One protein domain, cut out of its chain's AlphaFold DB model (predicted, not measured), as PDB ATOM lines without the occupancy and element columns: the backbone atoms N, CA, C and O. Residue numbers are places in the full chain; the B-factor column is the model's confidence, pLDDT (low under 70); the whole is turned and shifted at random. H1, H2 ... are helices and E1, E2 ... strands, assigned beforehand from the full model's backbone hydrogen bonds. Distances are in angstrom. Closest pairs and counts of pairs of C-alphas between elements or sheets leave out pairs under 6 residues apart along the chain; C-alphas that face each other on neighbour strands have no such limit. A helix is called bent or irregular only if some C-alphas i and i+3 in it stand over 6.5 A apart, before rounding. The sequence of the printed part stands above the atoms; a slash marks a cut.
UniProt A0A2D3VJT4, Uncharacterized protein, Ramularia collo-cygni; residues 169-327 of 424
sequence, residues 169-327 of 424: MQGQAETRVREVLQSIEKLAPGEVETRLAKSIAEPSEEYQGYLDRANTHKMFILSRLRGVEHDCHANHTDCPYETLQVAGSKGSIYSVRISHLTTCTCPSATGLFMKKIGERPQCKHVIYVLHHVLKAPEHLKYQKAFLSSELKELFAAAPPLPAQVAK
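What this domain is: This is residues 169 to 327 of the 424 residues of an uncharacterized protein of Ramularia collo-cygni (UniProt A0A2D3VJT4). A small three-stranded meander sheet, twisted, has helices H3 and H4 over one face, above opposite ends of E2, and H2 packs on H3 beyond the sheet. H1 lies off the edge strand E3 and H5 off the other edge strand E1, each only grazing the sheet, while long unnamed stretches run between the parts. The printed part has 159 residues, with five named helices and three named strands along the chain as H1 H2 E1 E2 E3 H3 H4 H5; the sheet's order is E1 - E2 - E3, antiparallel. The class is mixed, helices and strands, with under half of the residues in named elements. The whole is compact, with a radius of gyration of the C-alphas of 15.3 A, and rounded, spanning 46 by 44 by 33 A.

Where its parts are: E1 is residues 220 to 229, 26.0 A long, and bends by 52 degrees at residue 223; C-alpha 220 is at (-33.547, -47.405, 20.424). E2 is residues 239 to 247, 26.6 A, and E3 residues 253 to 258, 16.4 A. H3 is residues 284 to 293, neither bent nor irregular, but only just: C-alphas 290 and 293 are 6.1 A apart. H4 is residues 308 to 317, H2 residues 205 to 216, 16.7 A, and H5 residues 322 to 326. H1, residues 169 to 182, is 19.8 A long and begins at C-alpha 169, (-38.089, -54.203, 39.947).

How they stand to each other: E1 and E2 form a hairpin, antiparallel at 162 degrees, with N 225 and O 243 2.8 A apart, within hydrogen-bond range. E2 and E3 form another, at 161 degrees, with N 244 and O 256 2.8 A apart, within that range. H3 and H4 are on the same face, two layers with helices on one face of the sheet, and are apart. H3 lies over E2 at a height of 7.7 A over the sheet, across the strands at 70 degrees on the local plane; its closest C-alphas to E3 are those of Val 286 and Val 256, 6.4 A apart. H4 also lies over E2, at a height of 8.1 A over the sheet, slantwise to the strands at 45 degrees on the local plane, which is fitted to only 6 C-alphas of the sheet; the closest C-alphas of H4 and E2, those of Ser 308 and Cys 239, are 6.0 A apart. H2 touches H3 with residues 210 to 215 alone, at a steep tilt of 63 degrees, the same way; the closest C-alphas, of Ala 214 and Lys 284, are 5.0 A apart. H1 is only just on the sheet, with 5 pairs of C-alphas within 10 A, and only grazes it with residues 170 to 177. H5 only grazes it with residues 322 to 324. In H1, H2, H3, H4 and H5 every O i to N i+4 pair is within hydrogen-bond range.

The domain as a whole: The two C-alphas farthest apart, of Gly 190 and Lys 250, are 47.0 A apart. The printed part has no cut. The links H1 to H2, E3 to H3 and H3 to H4 are long. Mean pLDDT of the printed part is 83.3; residues 269 to 280 and 320 to 327 are under 70.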
ATOM      1  N   MET A 169     -38.212 -55.604  40.366       78.75
ATOM      2  CA  MET A 169     -38.089 -54.203  39.947       78.75
ATOM      3  C   MET A 169     -39.088 -53.851  38.851       78.75
ATOM      4  O   MET A 169     -39.782 -52.844  38.997       78.75
ATOM      5  N   GLN A 170     -39.175 -54.648  37.779       82.00
ATOM      6  CA  GLN A 170     -40.113 -54.366  36.688       82.00
ATOM      7  C   GLN A 170     -41.567 -54.496  37.167       82.00
ATOM      8  O   GLN A 170     -42.333 -53.541  37.019       82.00
ATOM      9  N   GLY A 171     -41.931 -55.585  37.850       83.94
ATOM     10  CA  GLY A 171     -43.269 -55.738  38.428       83.94
ATOM     11  C   GLY A 171     -43.663 -54.612  39.402       83.94
ATOM     12  O   GLY A 171     -44.804 -54.135  39.385       83.94
ATOM     13  N   GLN A 172     -42.729 -54.110  40.224       83.50
ATOM     14  CA  GLN A 172     -42.985 -52.938  41.076       83.50
ATOM     15  C   GLN A 172     -43.136 -51.646  40.275       83.50
ATOM     16  O   GLN A 172     -43.986 -50.819  40.608       83.50
ATOM     17  N   ALA A 173     -42.323 -51.459  39.237       84.56
ATOM     18  CA  ALA A 173     -42.401 -50.292  38.377       84.56
ATOM     19  C   ALA A 173     -43.763 -50.216  37.668       84.56
ATOM     20  O   ALA A 173     -44.435 -49.185  37.734       84.56
ATOM     21  N   GLU A 174     -44.214 -51.321  37.075       85.56
ATOM     22  CA  GLU A 174     -45.530 -51.425  36.437       85.56
ATOM     23  C   GLU A 174     -46.671 -51.206  37.431       85.56
ATOM     24  O   GLU A 174     -47.635 -50.502  37.130       85.56
ATOM     25  N   THR A 175     -46.549 -51.763  38.638       85.75
ATOM     26  CA  THR A 175     -47.551 -51.575  39.693       85.75
ATOM     27  C   THR A 175     -47.665 -50.110  40.096       85.75
ATOM     28  O   THR A 175     -48.774 -49.590  40.144       85.75
ATOM     29  N   ARG A 176     -46.546 -49.399  40.274       84.31
ATOM     30  CA  ARG A 176     -46.575 -47.960  40.579       84.31
ATOM     31  C   ARG A 176     -47.153 -47.128  39.447       84.31
ATOM     32  O   ARG A 176     -47.896 -46.190  39.713       84.31
ATOM     33  N   VAL A 177     -46.815 -47.441  38.196       85.19
ATOM     34  CA  VAL A 177     -47.419 -46.761  37.042       85.19
ATOM     35  C   VAL A 177     -48.933 -46.970  37.055       85.19
ATOM     36  O   VAL A 177     -49.680 -46.006  36.912       85.19
ATOM     37  N   ARG A 178     -49.394 -48.200  37.307       86.50
ATOM     38  CA  ARG A 178     -50.821 -48.526  37.421       86.50
ATOM     39  C   ARG A 178     -51.500 -47.761  38.558       86.50
ATOM     40  O   ARG A 178     -52.547 -47.173  38.327       86.50
ATOM     41  N   GLU A 179     -50.900 -47.732  39.745       86.00
ATOM     42  CA  GLU A 179     -51.415 -46.998  40.910       86.00
ATOM     43  C   GLU A 179     -51.527 -45.496  40.629       86.00
ATOM     44  O   GLU A 179     -52.556 -44.893  40.925       86.00
ATOM     45  N   VAL A 180     -50.509 -44.894  40.001       84.62
ATOM     46  CA  VAL A 180     -50.542 -43.478  39.604       84.62
ATOM     47  C   VAL A 180     -51.687 -43.223  38.630       84.62
ATOM     48  O   VAL A 180     -52.455 -42.291  38.839       84.62
ATOM     49  N   LEU A 181     -51.844 -44.061  37.602       85.19
ATOM     50  CA  LEU A 181     -52.920 -43.896  36.623       85.19
ATOM     51  C   LEU A 181     -54.314 -44.097  37.241       85.19
ATOM     52  O   LEU A 181     -55.234 -43.367  36.899       85.19
ATOM     53  N   GLN A 182     -54.464 -45.037  38.177       86.94
ATOM     54  CA  GLN A 182     -55.720 -45.274  38.900       86.94
ATOM     55  C   GLN A 182     -56.047 -44.177  39.919       86.94
ATOM     56  O   GLN A 182     -57.211 -43.999  40.259       86.94
ATOM     57  N   SER A 183     -55.039 -43.449  40.408       86.50
ATOM     58  CA  SER A 183     -55.230 -42.334  41.345       86.50
ATOM     59  C   SER A 183     -55.745 -41.049  40.691       86.50
ATOM     60  O   SER A 183     -56.067 -40.099  41.399       86.50
ATOM     61  N   ILE A 184     -55.811 -41.003  39.358       86.56
ATOM     62  CA  ILE A 184     -56.308 -39.849  38.609       86.56
ATOM     63  C   ILE A 184     -57.839 -39.795  38.747       86.56
ATOM     64  O   ILE A 184     -58.551 -40.665  38.247       86.56
ATOM     65  N   GLU A 185     -58.344 -38.777  39.440       88.31
ATOM     66  CA  GLU A 185     -59.768 -38.597  39.746       88.31
ATOM     67  C   GLU A 185     -60.513 -37.933  38.592       88.31
ATOM     68  O   GLU A 185     -60.196 -36.805  38.272       88.31
ATOM     69  N   LYS A 186     -61.514 -38.584  37.989       88.75
ATOM     70  CA  LYS A 186     -62.244 -38.041  36.827       88.75
ATOM     71  C   LYS A 186     -62.902 -36.684  37.110       88.75
ATOM     72  O   LYS A 186     -63.546 -36.517  38.143       88.75
ATOM     73  N   LEU A 187     -62.831 -35.780  36.133       89.00
ATOM     74  CA  LEU A 187     -63.522 -34.489  36.170       89.00
ATOM     75  C   LEU A 187     -65.040 -34.681  36.186       89.00
ATOM     76  O   LEU A 187     -65.585 -35.531  35.466       89.00
ATOM     77  N   ALA A 188     -65.731 -33.857  36.971       86.06
ATOM     78  CA  ALA A 188     -67.184 -33.849  36.979       86.06
ATOM     79  C   ALA A 188     -67.737 -33.233  35.673       86.06
ATOM     80  O   ALA A 188     -67.077 -32.407  35.033       86.06
ATOM     81  N   PRO A 189     -68.963 -33.599  35.251       81.75
ATOM     82  CA  PRO A 189     -69.579 -33.016  34.063       81.75
ATOM     83  C   PRO A 189     -69.688 -31.486  34.179       81.75
ATOM     84  O   PRO A 189     -70.407 -30.977  35.036       81.75
ATOM     85  N   GLY A 190     -68.993 -30.759  33.300       79.19
ATOM     86  CA  GLY A 190     -68.995 -29.290  33.252       79.19
ATOM     87  C   GLY A 190     -67.785 -28.606  33.897       79.19
ATOM     88  O   GLY A 190     -67.679 -27.383  33.811       79.19
ATOM     89  N   GLU A 191     -66.861 -29.354  34.502       85.81
ATOM     90  CA  GLU A 191     -65.589 -28.800  34.973       85.81
ATOM     91  C   GLU A 191     -64.612 -28.562  33.816       85.81
ATOM     92  O   GLU A 191     -64.563 -29.312  32.840       85.81
ATOM     93  N   VAL A 192     -63.826 -27.490  33.927       87.19
ATOM     94  CA  VAL A 192     -62.806 -27.148  32.932       87.19
ATOM     95  C   VAL A 192     -61.603 -28.071  33.107       87.19
ATOM     96  O   VAL A 192     -61.109 -28.252  34.221       87.19
ATOM     97  N   GLU A 193     -61.107 -28.627  32.001       88.56
ATOM     98  CA  GLU A 193     -59.912 -29.468  32.006       88.56
ATOM     99  C   GLU A 193     -58.705 -28.694  32.557       88.56
ATOM    100  O   GLU A 193     -58.359 -27.608  32.088       88.56
ATOM    101  N   THR A 194     -58.037 -29.280  33.548       88.75
ATOM    102  CA  THR A 194     -56.778 -28.769  34.091       88.75
ATOM    103  C   THR A 194     -55.685 -29.820  33.945       88.75
ATOM    104  O   THR A 194     -55.947 -31.024  33.912       88.75
ATOM    105  N   ARG A 195     -54.430 -29.370  33.832       89.25
ATOM    106  CA  ARG A 195     -53.288 -30.287  33.750       89.25
ATOM    107  C   ARG A 195     -53.137 -31.039  35.072       89.25
ATOM    108  O   ARG A 195     -53.107 -30.427  36.136       89.25
ATOM    109  N   LEU A 196     -52.928 -32.354  34.985       88.19
ATOM    110  CA  LEU A 196     -52.702 -33.229  36.147       88.19
ATOM    111  C   LEU A 196     -51.425 -32.887  36.936       88.19
ATOM    112  O   LEU A 196     -51.262 -33.295  38.084       88.19
ATOM    113  N   ALA A 197     -50.507 -32.143  36.321       86.12
ATOM    114  CA  ALA A 197     -49.331 -31.583  36.964       86.12
ATOM    115  C   ALA A 197     -49.254 -30.079  36.687       86.12
ATOM    116  O   ALA A 197     -49.713 -29.599  35.650       86.12
ATOM    117  N   LYS A 198     -48.631 -29.339  37.611       87.88
ATOM    118  CA  LYS A 198     -48.393 -27.900  37.447       87.88
ATOM    119  C   LYS A 198     -47.617 -27.647  36.156       87.88
ATOM    120  O   LYS A 198     -46.603 -28.304  35.918       87.88
ATOM    121  N   SER A 199     -48.085 -26.684  35.365       86.94
ATOM    122  CA  SER A 199     -47.369 -26.227  34.178       86.94
ATOM    123  C   SER A 199     -46.037 -25.621  34.586       86.94
ATOM    124  O   SER A 199     -45.966 -24.811  35.515       86.94
ATOM    125  N   ILE A 200     -44.994 -26.007  33.875       88.44
ATOM    126  CA  ILE A 200     -43.653 -25.472  34.059       88.44
ATOM    127  C   ILE A 200     -43.493 -24.340  33.039       88.44
ATOM    128  O   ILE A 200     -43.952 -24.480  31.910       88.44
ATOM    129  N   ALA A 201     -42.913 -23.204  33.430       88.06
ATOM    130  CA  ALA A 201     -42.653 -22.098  32.503       88.06
ATOM    131  C   ALA A 201     -41.299 -22.280  31.805       88.06
ATOM    132  O   ALA A 201     -41.223 -22.194  30.585       88.06
ATOM    133  N   GLU A 202     -40.272 -22.628  32.581       87.44
ATOM    134  CA  GLU A 202     -38.892 -22.790  32.128       87.44
ATOM    135  C   GLU A 202     -38.313 -24.124  32.626       87.44
ATOM    136  O   GLU A 202     -38.652 -24.565  33.733       87.44
ATOM    137  N   PRO A 203     -37.454 -24.789  31.833       86.69
ATOM    138  CA  PRO A 203     -36.823 -26.037  32.237       86.69
ATOM    139  C   PRO A 203     -35.915 -25.827  33.455       86.69
ATOM    140  O   PRO A 203     -35.185 -24.844  33.551       86.69
ATOM    141  N   SER A 204     -35.947 -26.772  34.398       87.81
ATOM    142  CA  SER A 204     -35.028 -26.764  35.538       87.81
ATOM    143  C   SER A 204     -33.623 -27.217  35.129       87.81
ATOM    144  O   SER A 204     -33.453 -27.962  34.166       87.81
ATOM    145  N   GLU A 205     -32.607 -26.858  35.917       87.38
ATOM    146  CA  GLU A 205     -31.233 -27.351  35.722       87.38
ATOM    147  C   GLU A 205     -31.169 -28.891  35.735       87.38
ATOM    148  O   GLU A 205     -30.502 -29.510  34.906       87.38
ATOM    149  N   GLU A 206     -31.959 -29.529  36.609       84.62
ATOM    150  CA  GLU A 206     -32.102 -30.988  36.635       84.62
ATOM    151  C   GLU A 206     -32.624 -31.538  35.301       84.62
ATOM    152  O   GLU A 206     -32.117 -32.549  34.814       84.62
ATOM    153  N   TYR A 207     -33.622 -30.883  34.693       88.12
ATOM    154  CA  TYR A 207     -34.156 -31.279  33.390       88.12
ATOM    155  C   TYR A 207     -33.075 -31.220  32.312       88.12
ATOM    156  O   TYR A 207     -32.961 -32.160  31.525       88.12
ATOM    157  N   GLN A 208     -32.253 -30.167  32.320       90.25
ATOM    158  CA  GLN A 208     -31.128 -30.014  31.399       90.25
ATOM    159  C   GLN A 208     -30.158 -31.202  31.504       90.25
ATOM    160  O   GLN A 208     -29.830 -31.823  30.496       90.25
ATOM    161  N   GLY A 209     -29.798 -31.608  32.726       89.50
ATOM    162  CA  GLY A 209     -28.936 -32.773  32.944       89.50
ATOM    163  C   GLY A 209     -29.536 -34.085  32.418       89.50
ATOM    164  O   GLY A 209     -28.822 -34.926  31.863       89.50
ATOM    165  N   TYR A 210     -30.854 -34.283  32.534       89.81
ATOM    166  CA  TYR A 210     -31.515 -35.450  31.933       89.81
ATOM    167  C   TYR A 210     -31.644 -35.356  30.410       89.81
ATOM    168  O   TYR A 210     -31.595 -36.396  29.746       89.81
ATOM    169  N   LEU A 211     -31.792 -34.151  29.858       90.44
ATOM    170  CA  LEU A 211     -31.789 -33.903  28.419       90.44
ATOM    171  C   LEU A 211     -30.419 -34.216  27.810       90.44
ATOM    172  O   LEU A 211     -30.352 -34.941  26.819       90.44
ATOM    173  N   ASP A 212     -29.333 -33.784  28.445       88.06
ATOM    174  CA  ASP A 212     -27.972 -34.104  28.008       88.06
ATOM    175  C   ASP A 212     -27.735 -35.615  28.010       88.06
ATOM    176  O   ASP A 212     -27.225 -36.181  27.040       88.06
ATOM    177  N   ARG A 213     -28.205 -36.315  29.048       87.25
ATOM    178  CA  ARG A 213     -28.175 -37.786  29.099       87.25
ATOM    179  C   ARG A 213     -29.036 -38.422  28.012       87.25
ATOM    180  O   ARG A 213     -28.671 -39.474  27.498       87.25
ATOM    181  N   ALA A 214     -30.177 -37.826  27.673       88.94
ATOM    182  CA  ALA A 214     -31.029 -38.316  26.595       88.94
ATOM    183  C   ALA A 214     -30.379 -38.136  25.211       88.94
ATOM    184  O   ALA A 214     -30.606 -38.956  24.327       88.94
ATOM    185  N   ASN A 215     -29.553 -37.104  25.040       85.56
ATOM    186  CA  ASN A 215     -28.833 -36.827  23.795       85.56
ATOM    187  C   ASN A 215     -27.537 -37.638  23.654       85.56
ATOM    188  O   ASN A 215     -27.131 -37.975  22.545       85.56
ATOM    189  N   THR A 216     -26.877 -37.950  24.767       83.75
ATOM    190  CA  THR A 216     -25.585 -38.660  24.782       83.75
ATOM    191  C   THR A 216     -25.736 -40.176  24.848       83.75
ATOM    192  O   THR A 216     -24.959 -40.905  24.229       83.75
ATOM    193  N   HIS A 217     -26.726 -40.687  25.584       84.62
ATOM    194  CA  HIS A 217     -26.932 -42.125  25.702       84.62
ATOM    195  C   HIS A 217     -27.683 -42.680  24.491       84.62
ATOM    196  O   HIS A 217     -28.810 -42.280  24.206       84.62
ATOM    197  N   LYS A 218     -27.086 -43.678  23.829       82.94
ATOM    198  CA  LYS A 218     -27.725 -44.417  22.733       82.94
ATOM    199  C   LYS A 218     -29.007 -45.094  23.238       82.94
ATOM    200  O   LYS A 218     -28.962 -45.902  24.170       82.94
ATOM    201  N   MET A 219     -30.135 -44.769  22.615       84.94
ATOM    202  CA  MET A 219     -31.447 -45.361  22.874       84.94
ATOM    203  C   MET A 219     -32.090 -45.778  21.556       84.94
ATOM    204  O   MET A 219     -31.897 -45.120  20.536       84.94
ATOM    205  N   PHE A 220     -32.861 -46.862  21.595       85.25
ATOM    206  CA  PHE A 220     -33.547 -47.405  20.424       85.25
ATOM    207  C   PHE A 220     -35.039 -47.555  20.710       85.25
ATOM    208  O   PHE A 220     -35.432 -47.932  21.816       85.25
ATOM    209  N   ILE A 221     -35.875 -47.266  19.715       87.12
ATOM    210  CA  ILE A 221     -37.325 -47.463  19.802       87.12
ATOM    211  C   ILE A 221     -37.649 -48.808  19.169       87.12
ATOM    212  O   ILE A 221     -37.419 -48.995  17.984       87.12
ATOM    213  N   LEU A 222     -38.188 -49.740  19.948       85.00
ATOM    214  CA  LEU A 222     -38.502 -51.090  19.475       85.00
ATOM    215  C   LEU A 222     -39.906 -51.168  18.878       85.00
ATOM    216  O   LEU A 222     -40.126 -51.774  17.835       85.00
ATOM    217  N   SER A 223     -40.878 -50.549  19.545       84.31
ATOM    218  CA  SER A 223     -42.269 -50.566  19.105       84.31
ATOM    219  C   SER A 223     -42.999 -49.295  19.514       84.31
ATOM    220  O   SER A 223     -42.616 -48.604  20.462       84.31
ATOM    221  N   ARG A 224     -44.065 -48.990  18.771       85.38
ATOM    222  CA  ARG A 224     -44.970 -47.867  19.016       85.38
ATOM    223  C   ARG A 224     -46.397 -48.315  18.794       85.38
ATOM    224  O   ARG A 224     -46.741 -48.825  17.730       85.38
ATOM    225  N   LEU A 225     -47.216 -48.066  19.800       87.25
ATOM    226  CA  LEU A 225     -48.649 -48.288  19.801       87.25
ATOM    227  C   LEU A 225     -49.335 -46.941  19.976       87.25
ATOM    228  O   LEU A 225     -49.199 -46.306  21.018       87.25
ATOM    229  N   ARG A 226     -50.073 -46.521  18.948       88.12
ATOM    230  CA  ARG A 226     -50.994 -45.384  19.017       88.12
ATOM    231  C   ARG A 226     -52.384 -45.920  19.330       88.12
ATOM    232  O   ARG A 226     -52.822 -46.881  18.699       88.12
ATOM    233  N   GLY A 227     -53.052 -45.316  20.299       84.81
ATOM    234  CA  GLY A 227     -54.403 -45.684  20.695       84.81
ATOM    235  C   GLY A 227     -55.247 -44.457  20.997       84.81
ATOM    236  O   GLY A 227     -54.748 -43.333  21.050       84.81
ATOM    237  N   VAL A 228     -56.539 -44.695  21.185       87.56
ATOM    238  CA  VAL A 228     -57.499 -43.685  21.623       87.56
ATOM    239  C   VAL A 228     -58.147 -44.198  22.898       87.56
ATOM    240  O   VAL A 228     -58.601 -45.340  22.962       87.56
ATOM    241  N   GLU A 229     -58.131 -43.372  23.932       81.50
ATOM    242  CA  GLU A 229     -58.790 -43.634  25.199       81.50
ATOM    243  C   GLU A 229     -60.201 -43.045  25.129       81.50
ATOM    244  O   GLU A 229     -60.384 -41.838  24.989       81.50
ATOM    245  N   HIS A 230     -61.204 -43.924  25.182       79.06
ATOM    246  CA  HIS A 230     -62.617 -43.543  25.086       79.06
ATOM    247  C   HIS A 230     -63.220 -43.077  26.421       79.06
ATOM    248  O   HIS A 230     -64.359 -42.618  26.444       79.06
ATOM    249  N   ASP A 231     -62.477 -43.226  27.518       82.19
ATOM    250  CA  ASP A 231     -62.902 -42.906  28.882       82.19
ATOM    251  C   ASP A 231     -61.756 -42.223  29.644       82.19
ATOM    252  O   ASP A 231     -61.235 -42.740  30.633       82.19
ATOM    253  N   CYS A 232     -61.290 -41.082  29.123       83.88
ATOM    254  CA  CYS A 232     -60.231 -40.326  29.781       83.88
ATOM    255  C   CYS A 232     -60.765 -39.537  30.992       83.88
ATOM    256  O   CYS A 232     -61.958 -39.274  31.128       83.88
ATOM    257  N   HIS A 233     -59.847 -39.087  31.849       83.38
ATOM    258  CA  HIS A 233     -60.130 -38.235  33.011       83.38
ATOM    259  C   HIS A 233     -61.000 -37.003  32.699       83.38
ATOM    260  O   HIS A 233     -61.802 -36.591  33.532       83.38
ATOM    261  N   ALA A 234     -60.838 -36.424  31.508       84.12
ATOM    262  CA  ALA A 234     -61.560 -35.239  31.054       84.12
ATOM    263  C   ALA A 234     -62.866 -35.552  30.300       84.12
ATOM    264  O   ALA A 234     -63.449 -34.658  29.692       84.12
ATOM    265  N   ASN A 235     -63.345 -36.801  30.338       84.00
ATOM    266  CA  ASN A 235     -64.569 -37.258  29.668       84.00
ATOM    267  C   ASN A 235     -64.571 -37.054  28.137       84.00
ATOM    268  O   ASN A 235     -65.633 -36.990  27.513       84.00
ATOM    269  N   HIS A 236     -63.394 -36.970  27.510       83.50
ATOM    270  CA  HIS A 236     -63.272 -36.986  26.055       83.50
ATOM    271  C   HIS A 236     -63.304 -38.423  25.529       83.50
ATOM    272  O   HIS A 236     -62.646 -39.316  26.060       83.50
ATOM    273  N   THR A 237     -64.046 -38.632  24.443       82.56
ATOM    274  CA  THR A 237     -64.192 -39.935  23.774       82.56
ATOM    275  C   THR A 237     -63.112 -40.198  22.721       82.56
ATOM    276  O   THR A 237     -63.015 -41.312  22.198       82.56
ATOM    277  N   ASP A 238     -62.315 -39.175  22.402       85.38
ATOM    278  CA  ASP A 238     -61.323 -39.152  21.331       85.38
ATOM    279  C   ASP A 238     -59.922 -38.748  21.824       85.38
ATOM    280  O   ASP A 238     -59.145 -38.157  21.072       85.38
ATOM    281  N   CYS A 239     -59.582 -39.043  23.085       86.88
ATOM    282  CA  CYS A 239     -58.287 -38.669  23.647       86.88
ATOM    283  C   CYS A 239     -57.173 -39.600  23.133       86.88
ATOM    284  O   CYS A 239     -57.186 -40.796  23.441       86.88
ATOM    285  N   PRO A 240     -56.202 -39.105  22.347       90.00
ATOM    286  CA  PRO A 240     -55.132 -39.947  21.839       90.00
ATOM    287  C   PRO A 240     -54.093 -40.236  22.928       90.00
ATOM    288  O   PRO A 240     -53.769 -39.382  23.756       90.00
ATOM    289  N   TYR A 241     -53.514 -41.432  22.894       90.31
ATOM    290  CA  TYR A 241     -52.340 -41.778  23.691       90.31
ATOM    291  C   TYR A 241     -51.347 -42.586  22.864       90.31
ATOM    292  O   TYR A 241     -51.694 -43.242  21.876       90.31
ATOM    293  N   GLU A 242     -50.099 -42.587  23.314       90.31
ATOM    294  CA  GLU A 242     -49.045 -43.343  22.665       90.31
ATOM    295  C   GLU A 242     -48.176 -44.080  23.675       90.31
ATOM    296  O   GLU A 242     -47.711 -43.508  24.662       90.31
ATOM    297  N   THR A 243     -47.941 -45.363  23.411       90.75
ATOM    298  CA  THR A 243     -47.047 -46.206  24.199       90.75
ATOM    299  C   THR A 243     -45.888 -46.662  23.327       90.75
ATOM    300  O   THR A 243     -46.100 -47.265  22.274       90.75
ATOM    301  N   LEU A 244     -44.663 -46.405  23.776       91.19
ATOM    302  CA  LEU A 244     -43.438 -46.807  23.101       91.19
ATOM    303  C   LEU A 244     -42.634 -47.764  23.974       91.19
ATOM    304  O   LEU A 244     -42.544 -47.582  25.190       91.19
ATOM    305  N   GLN A 245     -42.016 -48.759  23.348       90.44
ATOM    306  CA  GLN A 245     -40.981 -49.567  23.984       90.44
ATOM    307  C   GLN A 245     -39.615 -49.012  23.603       90.44
ATOM    308  O   GLN A 245     -39.283 -48.918  22.422       90.44
ATOM    309  N   VAL A 246     -38.838 -48.640  24.614       91.06
ATOM    310  CA  VAL A 246     -37.537 -47.990  24.475       91.06
ATOM    311  C   VAL A 246     -36.475 -48.888  25.093       91.06
ATOM    312  O   VAL A 246     -36.582 -49.249  26.264       91.06
ATOM    313  N   ALA A 247     -35.441 -49.226  24.330       90.06
ATOM    314  CA  ALA A 247     -34.245 -49.875  24.849       90.06
ATOM    315  C   ALA A 247     -33.228 -48.806  25.278       90.06
ATOM    316  O   ALA A 247     -32.840 -47.950  24.478       90.06
ATOM    317  N   GLY A 248     -32.817 -48.839  26.550       85.31
ATOM    318  CA  GLY A 248     -31.817 -47.919  27.111       85.31
ATOM    319  C   GLY A 248     -30.382 -48.233  26.668       85.31
ATOM    320  O   GLY A 248     -30.158 -49.153  25.891       85.31
ATOM    321  N   SER A 249     -29.382 -47.542  27.225       81.31
ATOM    322  CA  SER A 249     -27.954 -47.755  26.900       81.31
ATOM    323  C   SER A 249     -27.434 -49.164  27.209       81.31
ATOM    324  O   SER A 249     -26.480 -49.618  26.592       81.31
ATOM    325  N   LYS A 250     -28.075 -49.866  28.149       84.44
ATOM    326  CA  LYS A 250     -27.750 -51.245  28.548       84.44
ATOM    327  C   LYS A 250     -28.600 -52.308  27.854       84.44
ATOM    328  O   LYS A 250     -28.564 -53.463  28.263       84.44
ATOM    329  N   GLY A 251     -29.433 -51.925  26.887       84.06
ATOM    330  CA  GLY A 251     -30.351 -52.842  26.209       84.06
ATOM    331  C   GLY A 251     -31.586 -53.250  27.014       84.06
ATOM    332  O   GLY A 251     -32.442 -53.935  26.465       84.06
ATOM    333  N   SER A 252     -31.734 -52.828  28.277       89.38
ATOM    334  CA  SER A 252     -32.963 -53.051  29.049       89.38
ATOM    335  C   SER A 252     -34.140 -52.294  28.431       89.38
ATOM    336  O   SER A 252     -34.020 -51.113  28.086       89.38
ATOM    337  N   ILE A 253     -35.273 -52.979  28.311       90.50
ATOM    338  CA  ILE A 253     -36.485 -52.466  27.675       90.50
ATOM    339  C   ILE A 253     -37.379 -51.805  28.722       90.50
ATOM    340  O   ILE A 253     -37.734 -52.410  29.734       90.50
ATOM    341  N   TYR A 254     -37.793 -50.573  28.440       91.44
ATOM    342  CA  TYR A 254     -38.743 -49.811  29.241       91.44
ATOM    343  C   TYR A 254     -39.947 -49.417  28.394       91.44
ATOM    344  O   TYR A 254     -39.812 -49.080  27.219       91.44
ATOM    345  N   SER A 255     -41.130 -49.407  28.999       91.44
ATOM    346  CA  SER A 255     -42.329 -48.864  28.372       91.44
ATOM    347  C   SER A 255     -42.508 -47.410  28.797       91.44
ATOM    348  O   SER A 255     -42.446 -47.073  29.982       91.44
ATOM    349  N   VAL A 256     -42.694 -46.536  27.812       93.38
ATOM    350  CA  VAL A 256     -42.998 -45.114  27.982       93.38
ATOM    351  C   VAL A 256     -44.408 -44.885  27.462       93.38
ATOM    352  O   VAL A 256     -44.680 -45.183  26.303       93.38
ATOM    353  N   ARG A 257     -45.305 -44.359  28.299       92.38
ATOM    354  CA  ARG A 257     -46.668 -43.990  27.894       92.38
ATOM    355  C   ARG A 257     -46.844 -42.482  27.996       92.38
ATOM    356  O   ARG A 257     -46.651 -41.904  29.069       92.38
ATOM    357  N   ILE A 258     -47.245 -41.874  26.887       92.50
ATOM    358  CA  ILE A 258     -47.566 -40.456  26.753       92.50
ATOM    359  C   ILE A 258     -49.080 -40.342  26.582       92.50
ATOM    360  O   ILE A 258     -49.670 -40.891  25.655       92.50
ATOM    361  N   SER A 259     -49.696 -39.686  27.556       91.44
ATOM    362  CA  SER A 259     -51.135 -39.443  27.697       91.44
ATOM    363  C   SER A 259     -51.290 -38.149  28.506       91.44
ATOM    364  O   SER A 259     -50.334 -37.377  28.586       91.44
ATOM    365  N   HIS A 260     -52.411 -37.936  29.200       90.25
ATOM    366  CA  HIS A 260     -52.554 -36.815  30.138       90.25
ATOM    367  C   HIS A 260     -51.430 -36.721  31.175       90.25
ATOM    368  O   HIS A 260     -51.110 -35.628  31.636       90.25
ATOM    369  N   LEU A 261     -50.811 -37.851  31.525       90.00
ATOM    370  CA  LEU A 261     -49.613 -37.904  32.351       90.00
ATOM    371  C   LEU A 261     -48.554 -38.779  31.676       90.00
ATOM    372  O   LEU A 261     -48.849 -39.882  31.199       90.00
ATOM    373  N   THR A 262     -47.311 -38.295  31.635       91.44
ATOM    374  CA  THR A 262     -46.185 -39.071  31.099       91.44
ATOM    375  C   THR A 262     -45.702 -40.089  32.123       91.44
ATOM    376  O   THR A 262     -45.360 -39.718  33.247       91.44
ATOM    377  N   THR A 263     -45.620 -41.361  31.739       90.56
ATOM    378  CA  THR A 263     -45.146 -42.442  32.619       90.56
ATOM    379  C   THR A 263     -44.057 -43.266  31.941       90.56
ATOM    380  O   THR A 263     -44.028 -43.399  30.719       90.56
ATOM    381  N   CYS A 264     -43.148 -43.821  32.740       91.69
ATOM    382  CA  CYS A 264     -42.126 -44.749  32.274       91.69
ATOM    383  C   CYS A 264     -41.873 -45.820  33.337       91.69
ATOM    384  O   CYS A 264     -41.843 -45.506  34.529       91.69
ATOM    385  N   THR A 265     -41.659 -47.066  32.916       90.94
ATOM    386  CA  THR A 265     -41.355 -48.189  33.820       90.94
ATOM    387  C   THR A 265     -39.888 -48.272  34.236       90.94
ATOM    388  O   THR A 265     -39.495 -49.223  34.901       90.94
ATOM    389  N   CYS A 266     -39.047 -47.287  33.900       88.00
ATOM    390  CA  CYS A 266     -37.653 -47.322  34.328       88.00
ATOM    391  C   CYS A 266     -37.499 -47.076  35.845       88.00
ATOM    392  O   CYS A 266     -38.322 -46.379  36.457       88.00
ATOM    393  N   PRO A 267     -36.422 -47.585  36.478       81.31
ATOM    394  CA  PRO A 267     -36.199 -47.422  37.918       81.31
ATOM    395  C   PRO A 267     -36.124 -45.956  38.373       81.31
ATOM    396  O   PRO A 267     -36.588 -45.618  39.464       81.31
ATOM    397  N   SER A 268     -35.581 -45.088  37.512       77.19
ATOM    398  CA  SER A 268     -35.500 -43.639  37.732       77.19
ATOM    399  C   SER A 268     -36.897 -42.999  37.779       77.19
ATOM    400  O   SER A 268     -37.250 -42.369  38.774       77.19
ATOM    401  N   ALA A 269     -37.748 -43.244  36.774       69.25
ATOM    402  CA  ALA A 269     -39.104 -42.684  36.720       69.25
ATOM    403  C   ALA A 269     -40.008 -43.207  37.844       69.25
ATOM    404  O   ALA A 269     -40.781 -42.461  38.446       69.25
ATOM    405  N   THR A 270     -39.893 -44.494  38.164       64.69
ATOM    406  CA  THR A 270     -40.715 -45.129  39.202       64.69
ATOM    407  C   THR A 270     -40.217 -44.854  40.618       64.69
ATOM    408  O   THR A 270     -40.871 -45.258  41.588       64.69
ATOM    409  N   GLY A 271     -39.101 -44.127  40.758       62.59
ATOM    410  CA  GLY A 271     -38.492 -43.769  42.034       62.59
ATOM    411  C   GLY A 271     -38.172 -44.992  42.881       62.59
ATOM    412  O   GLY A 271     -38.299 -44.926  44.099       62.59
ATOM    413  N   LEU A 272     -37.780 -46.111  42.259       58.12
ATOM    414  CA  LEU A 272     -37.394 -47.326  42.988       58.12
ATOM    415  C   LEU A 272     -36.286 -47.064  44.015       58.12
ATOM    416  O   LEU A 272     -36.223 -47.760  45.024       58.12
ATOM    417  N   PHE A 273     -35.508 -45.999  43.808       53.50
ATOM    418  CA  PHE A 273     -34.428 -45.570  44.688       53.50
ATOM    419  C   PHE A 273     -34.633 -44.167  45.307       53.50
ATOM    420  O   PHE A 273     -33.764 -43.702  46.040       53.50
ATOM    421  N   MET A 274     -35.775 -43.491  45.083       56.72
ATOM    422  CA  MET A 274     -36.030 -42.115  45.563       56.72
ATOM    423  C   MET A 274     -37.300 -41.999  46.426       56.72
ATOM    424  O   MET A 274     -38.347 -42.561  46.120       56.72
ATOM    425  N   LYS A 275     -37.210 -41.229  47.523       44.66
ATOM    426  CA  LYS A 275     -38.180 -41.206  48.640       44.66
ATOM    427  C   LYS A 275     -39.469 -40.391  48.436       44.66
ATOM    428  O   LYS A 275     -40.346 -40.488  49.290       44.66
ATOM    429  N   LYS A 276     -39.619 -39.586  47.375       48.12
ATOM    430  CA  LYS A 276     -40.814 -38.739  47.171       48.12
ATOM    431  C   LYS A 276     -41.405 -38.901  45.771       48.12
ATOM    432  O   LYS A 276     -40.723 -38.725  44.770       48.12
ATOM    433  N   ILE A 277     -42.692 -39.237  45.727       49.25
ATOM    434  CA  ILE A 277     -43.438 -39.646  44.527       49.25
ATOM    435  C   ILE A 277     -43.909 -38.454  43.668       49.25
ATOM    436  O   ILE A 277     -44.030 -38.609  42.454       49.25
ATOM    437  N   GLY A 278     -44.116 -37.273  44.268       49.56
ATOM    438  CA  GLY A 278     -44.733 -36.103  43.615       49.56
ATOM    439  C   GLY A 278     -43.782 -35.047  43.027       49.56
ATOM    440  O   GLY A 278     -44.226 -34.187  42.279       49.56
ATOM    441  N   GLU A 279     -42.480 -35.111  43.315       56.78
ATOM    442  CA  GLU A 279     -41.470 -34.131  42.858       56.78
ATOM    443  C   GLU A 279     -40.526 -34.727  41.801       56.78
ATOM    444  O   GLU A 279     -39.425 -34.236  41.587       56.78
ATOM    445  N   ARG A 280     -40.916 -35.820  41.136       65.12
ATOM    446  CA  ARG A 280     -39.985 -36.540  40.260       65.12
ATOM    447  C   ARG A 280     -39.729 -35.773  38.958       65.12
ATOM    448  O   ARG A 280     -40.706 -35.396  38.295       65.12
ATOM    449  N   PRO A 281     -38.464 -35.511  38.583       72.25
ATOM    450  CA  PRO A 281     -38.138 -35.030  37.247       72.25
ATOM    451  C   PRO A 281     -38.470 -36.114  36.213       72.25
ATOM    452  O   PRO A 281     -38.565 -37.301  36.536       72.25
ATOM    453  N   GLN A 282     -38.707 -35.704  34.968       84.44
ATOM    454  CA  GLN A 282     -38.921 -36.657  33.882       84.44
ATOM    455  C   GLN A 282     -37.641 -37.466  33.672       84.44
ATOM    456  O   GLN A 282     -36.543 -36.917  33.686       84.44
ATOM    457  N   CYS A 283     -37.768 -38.779  33.488       89.88
ATOM    458  CA  CYS A 283     -36.598 -39.599  33.208       89.88
ATOM    459  C   CYS A 283     -36.078 -39.337  31.787       89.88
ATOM    460  O   CYS A 283     -36.829 -38.919  30.901       89.88
ATOM    461  N   LYS A 284     -34.811 -39.702  31.545       90.75
ATOM    462  CA  LYS A 284     -34.177 -39.599  30.219       90.75
ATOM    463  C   LYS A 284     -34.997 -40.248  29.095       90.75
ATOM    464  O   LYS A 284     -35.013 -39.725  27.993       90.75
ATOM    465  N   HIS A 285     -35.732 -41.335  29.367       92.06
ATOM    466  CA  HIS A 285     -36.541 -42.023  28.351       92.06
ATOM    467  C   HIS A 285     -37.773 -41.216  27.919       92.06
ATOM    468  O   HIS A 285     -38.083 -41.172  26.735       92.06
ATOM    469  N   VAL A 286     -38.470 -40.558  28.857       92.62
ATOM    470  CA  VAL A 286     -39.615 -39.690  28.522       92.62
ATOM    471  C   VAL A 286     -39.128 -38.488  27.716       92.62
ATOM    472  O   VAL A 286     -39.704 -38.173  26.679       92.62
ATOM    473  N   ILE A 287     -38.031 -37.868  28.157       92.62
ATOM    474  CA  ILE A 287     -37.424 -36.722  27.473       92.62
ATOM    475  C   ILE A 287     -36.969 -37.119  26.066       92.62
ATOM    476  O   ILE A 287     -37.282 -36.422  25.104       92.62
ATOM    477  N   TYR A 288     -36.310 -38.272  25.923       92.00
ATOM    478  CA  TYR A 288     -35.893 -38.792  24.624       92.00
ATOM    479  C   TYR A 288     -37.068 -38.943  23.659       92.00
ATOM    480  O   TYR A 288     -36.997 -38.479  22.526       92.00
ATOM    481  N   VAL A 289     -38.174 -39.538  24.112       91.75
ATOM    482  CA  VAL A 289     -39.365 -39.703  23.271       91.75
ATOM    483  C   VAL A 289     -39.957 -38.350  22.869       91.75
ATOM    484  O   VAL A 289     -40.277 -38.162  21.696       91.75
ATOM    485  N   LEU A 290     -40.074 -37.394  23.796       91.31
ATOM    486  CA  LEU A 290     -40.629 -36.068  23.496       91.31
ATOM    487  C   LEU A 290     -39.762 -35.277  22.502       91.31
ATOM    488  O   LEU A 290     -40.305 -34.638  21.599       91.31
ATOM    489  N   HIS A 291     -38.434 -35.337  22.632       88.62
ATOM    490  CA  HIS A 291     -37.508 -34.593  21.769       88.62
ATOM    491  C   HIS A 291     -37.247 -35.277  20.426       88.62
ATOM    492  O   HIS A 291     -37.341 -34.621  19.391       88.62
ATOM    493  N   HIS A 292     -36.934 -36.573  20.433       84.62
ATOM    494  CA  HIS A 292     -36.406 -37.276  19.257       84.62
ATOM    495  C   HIS A 292     -37.471 -38.035  18.470       84.62
ATOM    496  O   HIS A 292     -37.381 -38.126  17.248       84.62
ATOM    497  N   VAL A 293     -38.500 -38.563  19.142       86.38
ATOM    498  CA  VAL A 293     -39.522 -39.393  18.481       86.38
ATOM    499  C   VAL A 293     -40.747 -38.576  18.094       86.38
ATOM    500  O   VAL A 293     -41.192 -38.624  16.950       86.38
ATOM    501  N   LEU A 294     -41.300 -37.828  19.047       87.19
ATOM    502  CA  LEU A 294     -42.506 -37.029  18.835       87.19
ATOM    503  C   LEU A 294     -42.198 -35.630  18.316       87.19
ATOM    504  O   LEU A 294     -43.091 -35.009  17.753       87.19
ATOM    505  N   LYS A 295     -40.952 -35.159  18.468       86.12
ATOM    506  CA  LYS A 295     -40.519 -33.808  18.076       86.12
ATOM    507  C   LYS A 295     -41.501 -32.741  18.578       86.12
ATOM    508  O   LYS A 295     -41.923 -31.867  17.826       86.12
ATOM    509  N   ALA A 296     -41.887 -32.850  19.851       88.62
ATOM    510  CA  ALA A 296     -42.910 -31.998  20.443       88.62
ATOM    511  C   ALA A 296     -42.515 -30.505  20.368       88.62
ATOM    512  O   ALA A 296     -41.319 -30.193  20.413       88.62
ATOM    513  N   PRO A 297     -43.485 -29.576  20.296       89.31
ATOM    514  CA  PRO A 297     -43.231 -28.141  20.416       89.31
ATOM    515  C   PRO A 297     -42.430 -27.807  21.677       89.31
ATOM    516  O   PRO A 297     -42.637 -28.423  22.720       89.31
ATOM    517  N   GLU A 298     -41.531 -26.820  21.603       87.75
ATOM    518  CA  GLU A 298     -40.568 -26.511  22.673       87.75
ATOM    519  C   GLU A 298     -41.224 -26.358  24.051       87.75
ATOM    520  O   GLU A 298     -40.796 -27.003  25.005       87.75
ATOM    521  N   HIS A 299     -42.336 -25.622  24.115       87.44
ATOM    522  CA  HIS A 299     -43.106 -25.366  25.335       87.44
ATOM    523  C   HIS A 299     -43.770 -26.615  25.956       87.44
ATOM    524  O   HIS A 299     -44.150 -26.591  27.129       87.44
ATOM    525  N   LEU A 300     -43.898 -27.711  25.196       91.50
ATOM    526  CA  LEU A 300     -44.460 -28.994  25.640       91.50
ATOM    527  C   LEU A 300     -43.384 -30.011  26.043       91.50
ATOM    528  O   LEU A 300     -43.671 -30.941  26.796       91.50
ATOM    529  N   LYS A 301     -42.133 -29.844  25.597       90.94
ATOM    530  CA  LYS A 301     -41.056 -30.838  25.795       90.94
ATOM    531  C   LYS A 301     -40.685 -31.087  27.258       90.94
ATOM    532  O   LYS A 301     -40.165 -32.154  27.582       90.94
ATOM    533  N   TYR A 302     -40.901 -30.101  28.121       90.31
ATOM    534  CA  TYR A 302     -40.579 -30.160  29.551       90.31
ATOM    535  C   TYR A 302     -41.823 -30.294  30.440       90.31
ATOM    536  O   TYR A 302     -41.707 -30.359  31.666       90.31
ATOM    537  N   GLN A 303     -43.020 -30.363  29.847       91.38
ATOM    538  CA  GLN A 303     -44.259 -30.559  30.597       91.38
ATOM    539  C   GLN A 303     -44.415 -32.026  31.001       91.38
ATOM    540  O   GLN A 303     -44.153 -32.940  30.220       91.38
ATOM    541  N   LYS A 304     -44.878 -32.257  32.235       88.62
ATOM    542  CA  LYS A 304     -45.116 -33.603  32.798       88.62
ATOM    543  C   LYS A 304     -46.513 -34.153  32.497       88.62
ATOM    544  O   LYS A 304     -46.735 -35.364  32.570       88.62
ATOM    545  N   ALA A 305     -47.450 -33.252  32.233       91.19
ATOM    546  CA  ALA A 305     -48.847 -33.545  31.979       91.19
ATOM    547  C   ALA A 305     -49.342 -32.687  30.817       91.19
ATOM    548  O   ALA A 305     -48.885 -31.555  30.656       91.19
ATOM    549  N   PHE A 306     -50.286 -33.229  30.059       92.75
ATOM    550  CA  PHE A 306     -50.812 -32.626  28.840       92.75
ATOM    551  C   PHE A 306     -52.338 -32.546  28.888       92.75
ATOM    552  O   PHE A 306     -53.006 -33.429  29.437       92.75
ATOM    553  N   LEU A 307     -52.879 -31.490  28.293       93.25
ATOM    554  CA  LEU A 307     -54.306 -31.355  28.006       93.25
ATOM    555  C   LEU A 307     -54.692 -32.190  26.782       93.25
ATOM    556  O   LEU A 307     -53.850 -32.523  25.942       93.25
ATOM    557  N   SER A 308     -55.982 -32.473  26.631       91.56
ATOM    558  CA  SER A 308     -56.513 -33.193  25.465       91.56
ATOM    559  C   SER A 308     -56.173 -32.503  24.140       91.56
ATOM    560  O   SER A 308     -55.850 -33.168  23.155       91.56
ATOM    561  N   SER A 309     -56.223 -31.168  24.105       91.31
ATOM    562  CA  SER A 309     -55.851 -30.365  22.933       91.31
ATOM    563  C   SER A 309     -54.362 -30.478  22.604       91.31
ATOM    564  O   SER A 309     -54.008 -30.707  21.450       91.31
ATOM    565  N   GLU A 310     -53.502 -30.396  23.620       92.94
ATOM    566  CA  GLU A 310     -52.047 -30.522  23.479       92.94
ATOM    567  C   GLU A 310     -51.654 -31.919  23.001       92.94
ATOM    568  O   GLU A 310     -50.775 -32.051  22.161       92.94
ATOM    569  N   LEU A 311     -52.327 -32.970  23.482       92.38
ATOM    570  CA  LEU A 311     -52.094 -34.335  23.005       92.38
ATOM    571  C   LEU A 311     -52.437 -34.478  21.520       92.38
ATOM    572  O   LEU A 311     -51.681 -35.096  20.770       92.38
ATOM    573  N   LYS A 312     -53.550 -33.883  21.075       90.69
ATOM    574  CA  LYS A 312     -53.928 -33.875  19.654       90.69
ATOM    575  C   LYS A 312     -52.892 -33.130  18.811       90.69
ATOM    576  O   LYS A 312     -52.494 -33.651  17.774       90.69
ATOM    577  N   GLU A 313     -52.417 -31.973  19.267       90.69
ATOM    578  CA  GLU A 313     -51.351 -31.212  18.597       90.69
ATOM    579  C   GLU A 313     -50.042 -32.012  18.525       90.69
ATOM    580  O   GLU A 313     -49.455 -32.178  17.453       90.69
ATOM    581  N   LEU A 314     -49.626 -32.581  19.656       90.88
ATOM    582  CA  LEU A 314     -48.381 -33.321  19.802       90.88
ATOM    583  C   LEU A 314     -48.351 -34.548  18.885       90.88
ATOM    584  O   LEU A 314     -47.351 -34.786  18.209       90.88
ATOM    585  N   PHE A 315     -49.444 -35.310  18.808       88.62
ATOM    586  CA  PHE A 315     -49.499 -36.491  17.944       88.62
ATOM    587  C   PHE A 315     -49.786 -36.174  16.475       88.62
ATOM    588  O   PHE A 315     -49.369 -36.953  15.618       88.62
ATOM    589  N   ALA A 316     -50.438 -35.049  16.167       85.06
ATOM    590  CA  ALA A 316     -50.591 -34.585  14.788       85.06
ATOM    591  C   ALA A 316     -49.240 -34.188  14.172       85.06
ATOM    592  O   ALA A 316     -48.985 -34.490  13.007       85.06
ATOM    593  N   ALA A 317     -48.360 -33.564  14.963       79.75
ATOM    594  CA  ALA A 317     -47.004 -33.209  14.544       79.75
ATOM    595  C   ALA A 317     -46.029 -34.404  14.538       79.75
ATOM    596  O   ALA A 317     -44.961 -34.332  13.925       79.75
ATOM    597  N   ALA A 318     -46.374 -35.505  15.213       80.50
ATOM    598  CA  ALA A 318     -45.452 -36.609  15.430       80.50
ATOM    599  C   ALA A 318     -45.202 -37.425  14.142       80.50
ATOM    600  O   ALA A 318     -46.121 -38.100  13.648       80.50
ATOM    601  N   PRO A 319     -43.951 -37.474  13.638       74.56
ATOM    602  CA  PRO A 319     -43.632 -38.198  12.414       74.56
ATOM    603  C   PRO A 319     -43.914 -39.701  12.571       74.56
ATOM    604  O   PRO A 319     -43.827 -40.235  13.685       74.56
ATOM    605  N   PRO A 320     -44.262 -40.413  11.482       68.44
ATOM    606  CA  PRO A 320     -44.322 -41.867  11.505       68.44
ATOM    607  C   PRO A 320     -42.944 -42.442  11.836       68.44
ATOM    608  O   PRO A 320     -41.903 -41.849  11.559       68.44
ATOM    609  N   LEU A 321     -42.943 -43.611  12.461       64.19
ATOM    610  CA  LEU A 321     -41.707 -44.293  12.808       64.19
ATOM    611  C   LEU A 321     -40.970 -44.774  11.544       64.19
ATOM    612  O   LEU A 321     -41.624 -45.362  10.681       64.19
ATOM    613  N   PRO A 322     -39.635 -44.628  11.449       56.88
ATOM    614  CA  PRO A 322     -38.855 -45.077  10.295       56.88
ATOM    615  C   PRO A 322     -39.134 -46.517   9.847       56.88
ATOM    616  O   PRO A 322     -39.267 -46.746   8.657       56.88
ATOM    617  N   ALA A 323     -39.340 -47.481  10.756       53.69
ATOM    618  CA  ALA A 323     -39.691 -48.859  10.373       53.69
ATOM    619  C   ALA A 323     -41.105 -49.012   9.779       53.69
ATOM    620  O   ALA A 323     -41.351 -49.935   9.006       53.69
ATOM    621  N   GLN A 324     -42.042 -48.121  10.121       52.03
ATOM    622  CA  GLN A 324     -43.375 -48.090   9.503       52.03
ATOM    623  C   GLN A 324     -43.315 -47.456   8.108       52.03
ATOM    624  O   GLN A 324     -44.052 -47.878   7.221       52.03
ATOM    625  N   VAL A 325     -42.407 -46.497   7.902       49.75
ATOM    626  CA  VAL A 325     -42.144 -45.887   6.590       49.75
ATOM    627  C   VAL A 325     -41.280 -46.798   5.717       49.75
ATOM    628  O   VAL A 325     -41.536 -46.897   4.534       49.75
ATOM    629  N   ALA A 326     -40.334 -47.559   6.270       46.69
ATOM    630  CA  ALA A 326     -39.514 -48.510   5.513       46.69
ATOM    631  C   ALA A 326     -40.332 -49.683   4.937       46.69
ATOM    632  O   ALA A 326     -39.937 -50.268   3.936       46.69
ATOM    633  N   LYS A 327     -41.492 -50.001   5.535       43.91
ATOM    634  CA  LYS A 327     -42.482 -50.945   4.974       43.91
ATOM    635  C   LYS A 327     -43.404 -50.299   3.928       43.91
ATOM    636  O   LYS A 327     -44.134 -51.007   3.241       43.91
TER     637      LYS A 327